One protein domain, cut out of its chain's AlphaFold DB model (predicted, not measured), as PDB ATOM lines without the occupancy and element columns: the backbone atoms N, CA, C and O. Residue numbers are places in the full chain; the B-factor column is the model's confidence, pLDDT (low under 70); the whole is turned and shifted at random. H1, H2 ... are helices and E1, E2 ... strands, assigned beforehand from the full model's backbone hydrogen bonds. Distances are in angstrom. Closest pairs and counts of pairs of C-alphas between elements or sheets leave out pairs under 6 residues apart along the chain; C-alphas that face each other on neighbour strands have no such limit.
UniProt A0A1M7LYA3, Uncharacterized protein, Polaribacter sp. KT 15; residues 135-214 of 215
ATOM      1  N   GLU A 135     176.425 201.177 169.277       94.69
ATOM      2  CA  GLU A 135     176.495 199.916 168.548       94.69
ATOM      3  C   GLU A 135     175.961 200.104 167.128       94.69
ATOM      4  O   GLU A 135     175.018 200.864 166.902       94.69
ATOM      5  N   TRP A 136     176.590 199.417 166.179       95.50
ATOM      6  CA  TRP A 136     176.125 199.262 164.811       95.50
ATOM      7  C   TRP A 136     176.110 197.774 164.475       95.50
ATOM      8  O   TRP A 136     177.160 197.161 164.278       95.50
ATOM      9  N   ASN A 137     174.921 197.184 164.471       94.75
ATOM     10  CA  ASN A 137     174.726 195.753 164.268       94.75
ATOM     11  C   ASN A 137     173.589 195.466 163.278       94.75
ATOM     12  O   ASN A 137     172.980 196.393 162.744       94.75
ATOM     13  N   GLU A 138     173.278 194.187 163.058       92.44
ATOM     14  CA  GLU A 138     172.185 193.763 162.165       92.44
ATOM     15  C   GLU A 138     170.848 194.439 162.504       92.44
ATOM     16  O   GLU A 138     170.123 194.883 161.615       92.44
ATOM     17  N   ASN A 139     170.533 194.607 163.793       92.44
ATOM     18  CA  ASN A 139     169.315 195.305 164.208       92.44
ATOM     19  C   ASN A 139     169.366 196.788 163.825       92.44
ATOM     20  O   ASN A 139     168.367 197.328 163.357       92.44
ATOM     21  N   SER A 140     170.525 197.441 163.976       92.50
ATOM     22  CA  SER A 140     170.725 198.826 163.530       92.50
ATOM     23  C   SER A 140     170.513 198.973 162.023       92.50
ATOM     24  O   SER A 140     169.821 199.897 161.599       92.50
ATOM     25  N   VAL A 141     171.048 198.045 161.223       90.50
ATOM     26  CA  VAL A 141     170.875 198.024 159.760       90.50
ATOM     27  C   VAL A 141     169.415 197.785 159.384       90.50
ATOM     28  O   VAL A 141     168.878 198.486 158.529       90.50
ATOM     29  N   ASN A 142     168.737 196.853 160.050       88.69
ATOM     30  CA  ASN A 142     167.320 196.581 159.817       88.69
ATOM     31  C   ASN A 142     166.446 197.795 160.154       88.69
ATOM     32  O   ASN A 142     165.591 198.167 159.352       88.69
ATOM     33  N   SER A 143     166.688 198.457 161.291       87.56
ATOM     34  CA  SER A 143     166.002 199.707 161.641       87.56
ATOM     35  C   SER A 143     166.285 200.812 160.624       87.56
ATOM     36  O   SER A 143     165.360 201.492 160.189       87.56
ATOM     37  N   PHE A 144     167.540 200.964 160.199       89.38
ATOM     38  CA  PHE A 144     167.920 201.924 159.167       89.38
ATOM     39  C   PHE A 144     167.165 201.670 157.853       89.38
ATOM     40  O   PHE A 144     166.546 202.584 157.310       89.38
ATOM     41  N   ASN A 145     167.160 200.425 157.370       84.56
ATOM     42  CA  ASN A 145     166.469 200.039 156.141       84.56
ATOM     43  C   ASN A 145     164.949 200.227 156.258       84.56
ATOM     44  O   ASN A 145     164.314 200.644 155.292       84.56
ATOM     45  N   ALA A 146     164.362 199.964 157.430       83.44
ATOM     46  CA  ALA A 146     162.948 200.222 157.682       83.44
ATOM     47  C   ALA A 146     162.622 201.720 157.563       83.44
ATOM     48  O   ALA A 146     161.710 202.084 156.824       83.44
ATOM     49  N   TYR A 147     163.411 202.596 158.201       83.38
ATOM     50  CA  TYR A 147     163.230 204.047 158.080       83.38
ATOM     51  C   TYR A 147     163.393 204.535 156.639       83.38
ATOM     52  O   TYR A 147     162.603 205.349 156.170       83.38
ATOM     53  N   MET A 148     164.377 204.010 155.911       80.12
ATOM     54  CA  MET A 148     164.635 204.392 154.520       80.12
ATOM     55  C   MET A 148     163.475 204.104 153.562       80.12
ATOM     56  O   MET A 148     163.358 204.784 152.542       80.12
ATOM     57  N   ASN A 149     162.641 203.110 153.874       72.62
ATOM     58  CA  ASN A 149     161.571 202.635 152.998       72.62
ATOM     59  C   ASN A 149     160.175 203.155 153.379       72.62
ATOM     60  O   ASN A 149     159.224 202.877 152.656       72.62
ATOM     61  N   ASP A 150     160.038 203.883 154.490       67.81
ATOM     62  CA  ASP A 150     158.736 204.311 155.016       67.81
ATOM     63  C   ASP A 150     158.186 205.543 154.265       67.81
ATOM     64  O   ASP A 150     157.165 205.475 153.584       67.81
ATOM     65  N   ASN A 151     158.883 206.686 154.337       76.81
ATOM     66  CA  ASN A 151     158.492 207.954 153.697       76.81
ATOM     67  C   ASN A 151     159.636 208.998 153.785       76.81
ATOM     68  O   ASN A 151     160.730 208.710 154.272       76.81
ATOM     69  N   ARG A 152     159.391 210.250 153.363       70.69
ATOM     70  CA  ARG A 152     160.382 211.349 153.418       70.69
ATOM     71  C   ARG A 152     160.873 211.674 154.842       70.69
ATOM     72  O   ARG A 152     162.041 212.015 155.027       70.69
ATOM     73  N   ALA A 153     160.014 211.539 155.857       77.94
ATOM     74  CA  ALA A 153     160.426 211.681 157.256       77.94
ATOM     75  C   ALA A 153     161.314 210.503 157.698       77.94
ATOM     76  O   ALA A 153     162.275 210.700 158.443       77.94
ATOM     77  N   GLY A 154     161.061 209.310 157.158       82.94
ATOM     78  CA  GLY A 154     161.915 208.133 157.298       82.94
ATOM     79  C   GLY A 154     163.331 208.335 156.744       82.94
ATOM     80  O   GLY A 154     164.305 208.044 157.439       82.94
ATOM     81  N   VAL A 155     163.481 208.956 155.566       83.62
ATOM     82  CA  VAL A 155     164.805 209.310 155.003       83.62
ATOM     83  C   VAL A 155     165.569 210.268 155.923       83.62
ATOM     84  O   VAL A 155     166.765 210.092 156.153       83.62
ATOM     85  N   THR A 156     164.878 211.245 156.518       82.69
ATOM     86  CA  THR A 156     165.493 212.173 157.484       82.69
ATOM     87  C   THR A 156     165.909 211.456 158.773       82.69
ATOM     88  O   THR A 156     166.980 211.730 159.315       82.69
ATOM     89  N   ALA A 157     165.106 210.508 159.265       83.81
ATOM     90  CA  ALA A 157     165.457 209.697 160.430       83.81
ATOM     91  C   ALA A 157     166.693 208.820 160.165       83.81
ATOM     92  O   ALA A 157     167.619 208.793 160.981       83.81
ATOM     93  N   ALA A 158     166.746 208.173 158.999       86.50
ATOM     94  CA  ALA A 158     167.887 207.382 158.555       86.50
ATOM     95  C   ALA A 158     169.161 208.236 158.424       86.50
ATOM     96  O   ALA A 158     170.216 207.865 158.940       86.50
ATOM     97  N   TYR A 159     169.052 209.423 157.821       87.06
ATOM     98  CA  TYR A 159     170.137 210.402 157.770       87.06
ATOM     99  C   TYR A 159     170.628 210.781 159.174       87.06
ATOM    100  O   TYR A 159     171.820 210.670 159.455       87.06
ATOM    101  N   ASN A 160     169.723 211.148 160.089       85.12
ATOM    102  CA  ASN A 160     170.075 211.535 161.458       85.12
ATOM    103  C   ASN A 160     170.775 210.404 162.227       85.12
ATOM    104  O   ASN A 160     171.690 210.665 163.013       85.12
ATOM    105  N   MET A 161     170.382 209.149 161.993       89.12
ATOM    106  CA  MET A 161     171.030 207.981 162.588       89.12
ATOM    107  C   MET A 161     172.510 207.914 162.182       89.12
ATOM    108  O   MET A 161     173.382 207.908 163.055       89.12
ATOM    109  N   ILE A 162     172.793 207.959 160.877       90.44
ATOM    110  CA  ILE A 162     174.150 207.917 160.309       90.44
ATOM    111  C   ILE A 162     174.960 209.152 160.715       90.44
ATOM    112  O   ILE A 162     176.087 209.028 161.200       90.44
ATOM    113  N   HIS A 163     174.368 210.338 160.590       88.12
ATOM    114  CA  HIS A 163     175.002 211.602 160.942       88.12
ATOM    115  C   HIS A 163     175.411 211.640 162.423       88.12
ATOM    116  O   HIS A 163     176.530 212.033 162.753       88.12
ATOM    117  N   SER A 164     174.561 211.143 163.330       89.75
ATOM    118  CA  SER A 164     174.891 211.090 164.758       89.75
ATOM    119  C   SER A 164     176.123 210.219 165.040       89.75
ATOM    120  O   SER A 164     176.995 210.616 165.809       89.75
ATOM    121  N   LEU A 165     176.258 209.073 164.368       92.94
ATOM    122  CA  LEU A 165     177.415 208.184 164.504       92.94
ATOM    123  C   LEU A 165     178.689 208.794 163.894       92.94
ATOM    124  O   LEU A 165     179.776 208.677 164.470       92.94
ATOM    125  N   LYS A 166     178.566 209.526 162.783       91.12
ATOM    126  CA  LYS A 166     179.672 210.312 162.220       91.12
ATOM    127  C   LYS A 166     180.160 211.364 163.220       91.12
ATOM    128  O   LYS A 166     181.360 211.444 163.480       91.12
ATOM    129  N   ILE A 167     179.244 212.109 163.848       88.31
ATOM    130  CA  ILE A 167     179.574 213.067 164.919       88.31
ATOM    131  C   ILE A 167     180.263 212.364 166.092       88.31
ATOM    132  O   ILE A 167     181.266 212.864 166.597       88.31
ATOM    133  N   ALA A 168     179.769 211.199 166.518       92.12
ATOM    134  CA  ALA A 168     180.398 210.452 167.602       92.12
ATOM    135  C   ALA A 168     181.854 210.098 167.288       92.12
ATOM    136  O   ALA A 168     182.739 210.306 168.120       92.12
ATOM    137  N   THR A 169     182.105 209.653 166.057       92.00
ATOM    138  CA  THR A 169     183.450 209.344 165.560       92.00
ATOM    139  C   THR A 169     184.343 210.590 165.557       92.00
ATOM    140  O   THR A 169     185.476 210.533 166.033       92.00
ATOM    141  N   LEU A 170     183.831 211.742 165.106       89.75
ATOM    142  CA  LEU A 170     184.540 213.033 165.138       89.75
ATOM    143  C   LEU A 170     184.879 213.495 166.562       89.75
ATOM    144  O   LEU A 170     185.963 214.020 166.807       89.75
ATOM    145  N   ASN A 171     183.984 213.246 167.519       88.56
ATOM    146  CA  ASN A 171     184.220 213.496 168.942       88.56
ATOM    147  C   ASN A 171     185.181 212.465 169.574       88.56
ATOM    148  O   ASN A 171     185.569 212.584 170.742       88.56
ATOM    149  N   GLY A 172     185.595 211.446 168.815       88.88
ATOM    150  CA  GLY A 172     186.477 210.376 169.255       88.88
ATOM    151  C   GLY A 172     185.809 209.394 170.219       88.88
ATOM    152  O   GLY A 172     186.507 208.817 171.057       88.88
ATOM    153  N   THR A 173     184.487 209.250 170.133       93.44
ATOM    154  CA  THR A 173     183.712 208.182 170.765       93.44
ATOM    155  C   THR A 173     183.795 206.928 169.894       93.44
ATOM    156  O   THR A 173     183.635 206.999 168.678       93.44
ATOM    157  N   ASN A 174     184.035 205.774 170.517       93.75
ATOM    158  CA  ASN A 174     184.111 204.496 169.812       93.75
ATOM    159  C   ASN A 174     182.710 203.976 169.457       93.75
ATOM    160  O   ASN A 174     181.802 204.053 170.286       93.75
ATOM    161  N   ILE A 175     182.571 203.368 168.276       96.06
ATOM    162  CA  ILE A 175     181.357 202.641 167.872       96.06
ATOM    163  C   ILE A 175     181.700 201.157 167.721       96.06
ATOM    164  O   ILE A 175     182.682 200.800 167.067       96.06
ATOM    165  N   PHE A 176     180.896 200.296 168.335       95.88
ATOM    166  CA  PHE A 176     181.040 198.845 168.281       95.88
ATOM    167  C   PHE A 176     180.257 198.303 167.089       95.88
ATOM    168  O   PHE A 176     179.032 198.361 167.063       95.88
ATOM    169  N   TYR A 177     180.973 197.807 166.091       96.25
ATOM    170  CA  TYR A 177     180.418 197.223 164.879       96.25
ATOM    171  C   TYR A 177     180.317 195.702 165.034       96.25
ATOM    172  O   TYR A 177     181.308 195.078 165.417       96.25
ATOM    173  N   SER A 178     179.159 195.116 164.719       95.00
ATOM    174  CA  SER A 178     178.946 193.661 164.706       95.00
ATOM    175  C   SER A 178     177.924 193.253 163.637       95.00
ATOM    176  O   SER A 178     176.716 193.349 163.845       95.00
ATOM    177  N   ILE A 179     178.410 192.832 162.467       92.56
ATOM    178  CA  ILE A 179     177.597 192.402 161.310       92.56
ATOM    179  C   ILE A 179     178.222 191.129 160.744       92.56
ATOM    180  O   ILE A 179     179.446 191.065 160.611       92.56
ATOM    181  N   ASN A 180     177.412 190.123 160.400       88.56
ATOM    182  CA  ASN A 180     177.867 188.832 159.866       88.56
ATOM    183  C   ASN A 180     179.003 188.178 160.688       88.56
ATOM    184  O   ASN A 180     179.977 187.682 160.125       88.56
ATOM    185  N   ASN A 181     178.904 188.207 162.024       87.38
ATOM    186  CA  ASN A 181     179.932 187.733 162.972       87.38
ATOM    187  C   ASN A 181     181.293 188.456 162.888       87.38
ATOM    188  O   ASN A 181     182.274 188.001 163.475       87.38
ATOM    189  N   VAL A 182     181.376 189.585 162.181       89.88
ATOM    190  CA  VAL A 182     182.565 190.440 162.148       89.88
ATOM    191  C   VAL A 182     182.428 191.518 163.211       89.88
ATOM    192  O   VAL A 182     181.624 192.439 163.067       89.88
ATOM    193  N   GLU A 183     183.263 191.437 164.243       94.19
ATOM    194  CA  GLU A 183     183.355 192.454 165.290       94.19
ATOM    195  C   GLU A 183     184.491 193.444 165.013       94.19
ATOM    196  O   GLU A 183     185.613 193.067 164.671       94.19
ATOM    197  N   TYR A 184     184.215 194.739 165.166       94.56
ATOM    198  CA  TYR A 184     185.221 195.787 165.009       94.56
ATOM    199  C   TYR A 184     184.896 197.011 165.867       94.56
ATOM    200  O   TYR A 184     183.738 197.316 166.136       94.56
ATOM    201  N   THR A 185     185.918 197.758 166.286       96.00
ATOM    202  CA  THR A 185     185.723 199.053 166.953       96.00
ATOM    203  C   THR A 185     186.083 200.180 165.998       96.00
ATOM    204  O   THR A 185     187.257 200.385 165.695       96.00
ATOM    205  N   ILE A 186     185.079 200.931 165.558       94.38
ATOM    206  CA  ILE A 186     185.231 202.108 164.702       94.38
ATOM    207  C   ILE A 186     185.776 203.257 165.550       94.38
ATOM    208  O   ILE A 186     185.187 203.612 166.577       94.38
ATOM    209  N   LYS A 187     186.911 203.822 165.123       93.25
ATOM    210  CA  LYS A 187     187.613 204.910 165.830       93.25
ATOM    211  C   LYS A 187     187.889 206.120 164.946       93.25
ATOM    212  O   LYS A 187     188.124 207.208 165.465       93.25
ATOM    213  N   THR A 188     187.909 205.933 163.629       93.06
ATOM    214  CA  THR A 188     188.244 206.972 162.653       93.06
ATOM    215  C   THR A 188     187.118 207.170 161.647       93.06
ATOM    216  O   THR A 188     186.301 206.276 161.431       93.06
ATOM    217  N   LEU A 189     187.085 208.335 160.990       90.38
ATOM    218  CA  LEU A 189     186.147 208.577 159.887       90.38
ATOM    219  C   LEU A 189     186.315 207.559 158.757       90.38
ATOM    220  O   LEU A 189     185.326 207.152 158.164       90.38
ATOM    221  N   LYS A 190     187.548 207.111 158.502       91.25
ATOM    222  CA  LYS A 190     187.809 206.081 157.500       91.25
ATOM    223  C   LYS A 190     187.127 204.761 157.872       91.25
ATOM    224  O   LYS A 190     186.414 204.200 157.054       91.25
ATOM    225  N   ASP A 191     187.267 204.315 159.124       92.50
ATOM    226  CA  ASP A 191     186.566 203.116 159.611       92.50
ATOM    227  C   ASP A 191     185.041 203.251 159.474       92.50
ATOM    228  O   ASP A 191     184.348 202.283 159.160       92.50
ATOM    229  N   PHE A 192     184.520 204.450 159.750       93.06
ATOM    230  CA  PHE A 192     183.099 204.761 159.643       93.06
ATOM    231  C   PHE A 192     182.609 204.632 158.194       93.06
ATOM    232  O   PHE A 192     181.597 203.975 157.949       93.06
ATOM    233  N   GLU A 193     183.332 205.216 157.238       89.94
ATOM    234  CA  GLU A 193     183.011 205.116 155.811       89.94
ATOM    235  C   GLU A 193     183.108 203.664 155.321       89.94
ATOM    236  O   GLU A 193     182.156 203.150 154.732       89.94
ATOM    237  N   ASP A 194     184.203 202.971 155.644       90.12
ATOM    238  CA  ASP A 194     184.478 201.617 155.155       90.12
ATOM    239  C   ASP A 194     183.477 200.574 155.671       90.12
ATOM    240  O   ASP A 194     183.205 199.594 154.973       90.12
ATOM    241  N   ARG A 195     182.933 200.760 156.883       92.00
ATOM    242  CA  ARG A 195     182.086 199.755 157.547       92.00
ATOM    243  C   ARG A 195     180.626 200.156 157.665       92.00
ATOM    244  O   ARG A 195     179.770 199.348 157.339       92.00
ATOM    245  N   ILE A 196     180.316 201.369 158.126       90.75
ATOM    246  CA  ILE A 196     178.915 201.778 158.317       90.75
ATOM    247  C   ILE A 196     178.299 202.150 156.977       90.75
ATOM    248  O   ILE A 196     177.296 201.546 156.598       90.75
ATOM    249  N   LEU A 197     178.902 203.081 156.230       87.69
ATOM    250  CA  LEU A 197     178.313 203.546 154.968       87.69
ATOM    251  C   LEU A 197     178.240 202.442 153.906       87.69
ATOM    252  O   LEU A 197     177.290 202.416 153.131       87.69
ATOM    253  N   ASN A 198     179.189 201.505 153.905       85.56
ATOM    254  CA  ASN A 198     179.159 200.353 153.001       85.56
ATOM    255  C   ASN A 198     178.218 199.224 153.459       85.56
ATOM    256  O   ASN A 198     177.892 198.354 152.656       85.56
ATOM    257  N   SER A 199     177.771 199.216 154.723       85.44
ATOM    258  CA  SER A 199     176.822 198.208 155.236       85.44
ATOM    259  C   SER A 199     175.353 198.524 154.937       85.44
ATOM    260  O   SER A 199     174.473 197.735 155.276       85.44
ATOM    261  N   ILE A 200     175.069 199.676 154.324       85.38
ATOM    262  CA  ILE A 200     173.713 200.187 154.104       85.38
ATOM    263  C   ILE A 200     173.422 200.434 152.627       85.38
ATOM    264  O   ILE A 200     174.292 200.819 151.848       85.38
ATOM    265  N   ASN A 201     172.151 200.295 152.251       79.44
ATOM    266  CA  ASN A 201     171.674 200.635 150.915       79.44
ATOM    267  C   ASN A 201     171.060 202.042 150.909       79.44
ATOM    268  O   ASN A 201     169.885 202.232 151.217       79.44
ATOM    269  N   CYS A 202     171.856 203.050 150.542       80.12
ATOM    270  CA  CYS A 202     171.374 204.430 150.447       80.12
ATOM    271  C   CYS A 202     170.568 204.669 149.158       80.12
ATOM    272  O   CYS A 202     171.069 204.444 148.050       80.12
ATOM    273  N   ASN A 203     169.358 205.221 149.288       79.62
ATOM    274  CA  ASN A 203     168.600 205.751 148.152       79.62
ATOM    275  C   ASN A 203     169.227 207.069 147.626       79.62
ATOM    276  O   ASN A 203     170.147 207.628 148.229       79.62
ATOM    277  N   LYS A 204     168.741 207.574 146.483       80.38
ATOM    278  CA  LYS A 204     169.281 208.794 145.847       80.38
ATOM    279  C   LYS A 204     169.160 210.048 146.728       80.38
ATOM    280  O   LYS A 204     170.063 210.877 146.706       80.38
ATOM    281  N   GLU A 205     168.073 210.183 147.490       80.62
ATOM    282  CA  GLU A 205     167.831 211.348 148.357       80.62
ATOM    283  C   GLU A 205     168.837 211.389 149.514       80.62
ATOM    284  O   GLU A 205     169.518 212.397 149.696       80.62
ATOM    285  N   LEU A 206     169.031 210.269 150.218       81.12
ATOM    286  CA  LEU A 206     170.015 210.175 151.295       81.12
ATOM    287  C   LEU A 206     171.447 210.386 150.788       81.12
ATOM    288  O   LEU A 206     172.232 211.063 151.449       81.12
ATOM    289  N   LYS A 207     171.798 209.837 149.616       82.00
ATOM    290  CA  LYS A 207     173.123 210.069 149.014       82.00
ATOM    291  C   LYS A 207     173.383 211.558 148.794       82.00
ATOM    292  O   LYS A 207     174.423 212.044 149.220       82.00
ATOM    293  N   SER A 208     172.411 212.279 148.233       81.19
ATOM    294  CA  SER A 208     172.501 213.731 148.040       81.19
ATOM    295  C   SER A 208     172.712 214.477 149.365       81.19
ATOM    296  O   SER A 208     173.594 215.327 149.459       81.19
ATOM    297  N   MET A 209     171.974 214.114 150.423       80.62
ATOM    298  CA  MET A 209     172.141 214.724 151.751       80.62
ATOM    299  C   MET A 209     173.532 214.471 152.350       80.62
ATOM    300  O   MET A 209     174.144 215.384 152.897       80.62
ATOM    301  N   LEU A 210     174.058 213.248 152.232       77.81
ATOM    302  CA  LEU A 210     175.389 212.898 152.742       77.81
ATOM    303  C   LEU A 210     176.523 213.547 151.928       77.81
ATOM    304  O   LEU A 210     177.567 213.876 152.489       77.81
ATOM    305  N   GLU A 211     176.337 213.735 150.620       76.69
ATOM    306  CA  GLU A 211     177.301 214.404 149.735       76.69
ATOM    307  C   GLU A 211     177.374 215.912 149.988       76.69
ATOM    308  O   GLU A 211     178.464 216.481 149.940       76.69
ATOM    309  N   GLN A 212     176.254 216.554 150.334       70.56
ATOM    310  CA  GLN A 212     176.226 217.974 150.705       70.56
ATOM    311  C   GLN A 212     177.065 218.291 151.952       70.56
ATOM    312  O   GLN A 212     177.532 219.415 152.080       70.56
ATOM    313  N   GLU A 213     177.313 217.319 152.836       64.25
ATOM    314  CA  GLU A 213     178.199 217.491 153.998       64.25
ATOM    315  C   GLU A 213     179.699 217.365 153.689       64.25
ATOM    316  O   GLU A 213     180.524 217.625 154.567       64.25
ATOM    317  N   LYS A 214     180.076 216.859 152.506       56.94
ATOM    318  CA  LYS A 214     181.492 216.721 152.121       56.94
ATOM    319  C   LYS A 214     182.098 218.043 151.626       56.94
ATOM    320  O   LYS A 214     183.322 218.127 151.549       56.94
TER     321      LYS A 214
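Overview. This is residues 135 to 214 of the 215 residues of an uncharacterized protein of Polaribacter sp. KT 15 (UniProt A0A1M7LYA3). Two helices, H1 and the longer H2, make a V-shaped hairpin whose open end is closed by a small three-stranded sheet. On one side of this frame the short helices H3 and H4 make a second layer, H3 packed on the sheet near the end of H2 and H4 near the other end of H2, with residues 196 to 203 running between them. The printed part has 80 residues, in the order E1, H1, H2, E2, E3, H3, H4, and its class is mixed, helices and strands; the mixed sheet runs E1, E2, E3, with E1 parallel and E3 antiparallel to E2. The whole is compact, with a radius of gyration of the C-alphas of 12.1 A and spans of 31 by 27 by 16 A.

Along the chain. E1, residues 135 to 137, begins at C-alpha 135 at (176.495, 199.916, 168.548). H1, residues 138 to 150, is 18.5 A long. H2, residues 152 to 170, is 26.9 A long and begins at C-alpha 152 at (160.382, 211.349, 153.418). E2, residues 175 to 179, is 12.7 A long and E3, residues 182 to 186, is 12.2 A long. H3 is residues 189 to 195, 10.0 A. H4, residues 204 to 212, is 12.5 A long and ends at C-alpha 212 at (176.226, 217.974, 150.705).

Arrangement. H2 is the hub, touching three helices. H1 and H2 form a helical hairpin, opposite ways at 37 degrees, only just a steep tilt; they touch with residues 144 to 149 and 154 to 161 alone, the closest C-alphas being Tyr 147 and Gly 154, 4.4 A. H4 touches H2 at its residues 155 to 159 alone, the same way at 36 degrees, only just steep; the C-alphas of Val 155 and Leu 206 are closest, 6.5 A. H3 touches H2 at its residues 166 to 170 alone, opposite ways at a steep tilt of 54 degrees, with the C-alphas of Thr 169 and Leu 189 closest at 6.3 A. E1, H1 H2, E2 is a strand-helix-strand unit, two parallel neighbour strands with helices between, and its crossover is right-handed. N 136 and O 176, 2.8 A apart, are within hydrogen-bond range across E1 and E2, as are N 177 and O 184, 2.8 A, across the hairpin of E2 and E3. H3 is on the sheet at a height of 9.2 A, only just over E2 and E3, with 3 of its 7 C-alphas on each, and runs along the strands at 9 degrees to E2 on the local plane. H1 and H2 are on the sheet but only graze it, with residues 138 to 143 and 162 to 169. H4 is not on the sheet, and H3 and H4 are apart. In H1, H2, H3 and H4 every O i to N i+4 pair is within hydrogen-bond range.

Size, cuts and confidence. The two C-alphas farthest apart, those of Asn 181 and Gln 212, are 32.8 A apart. The printed part has no cut, and the link from H3 to H4 is short while the others are tight. The mean pLDDT of the printed part is 86.6, and residue 150 and residues 213 to 214 are under 70.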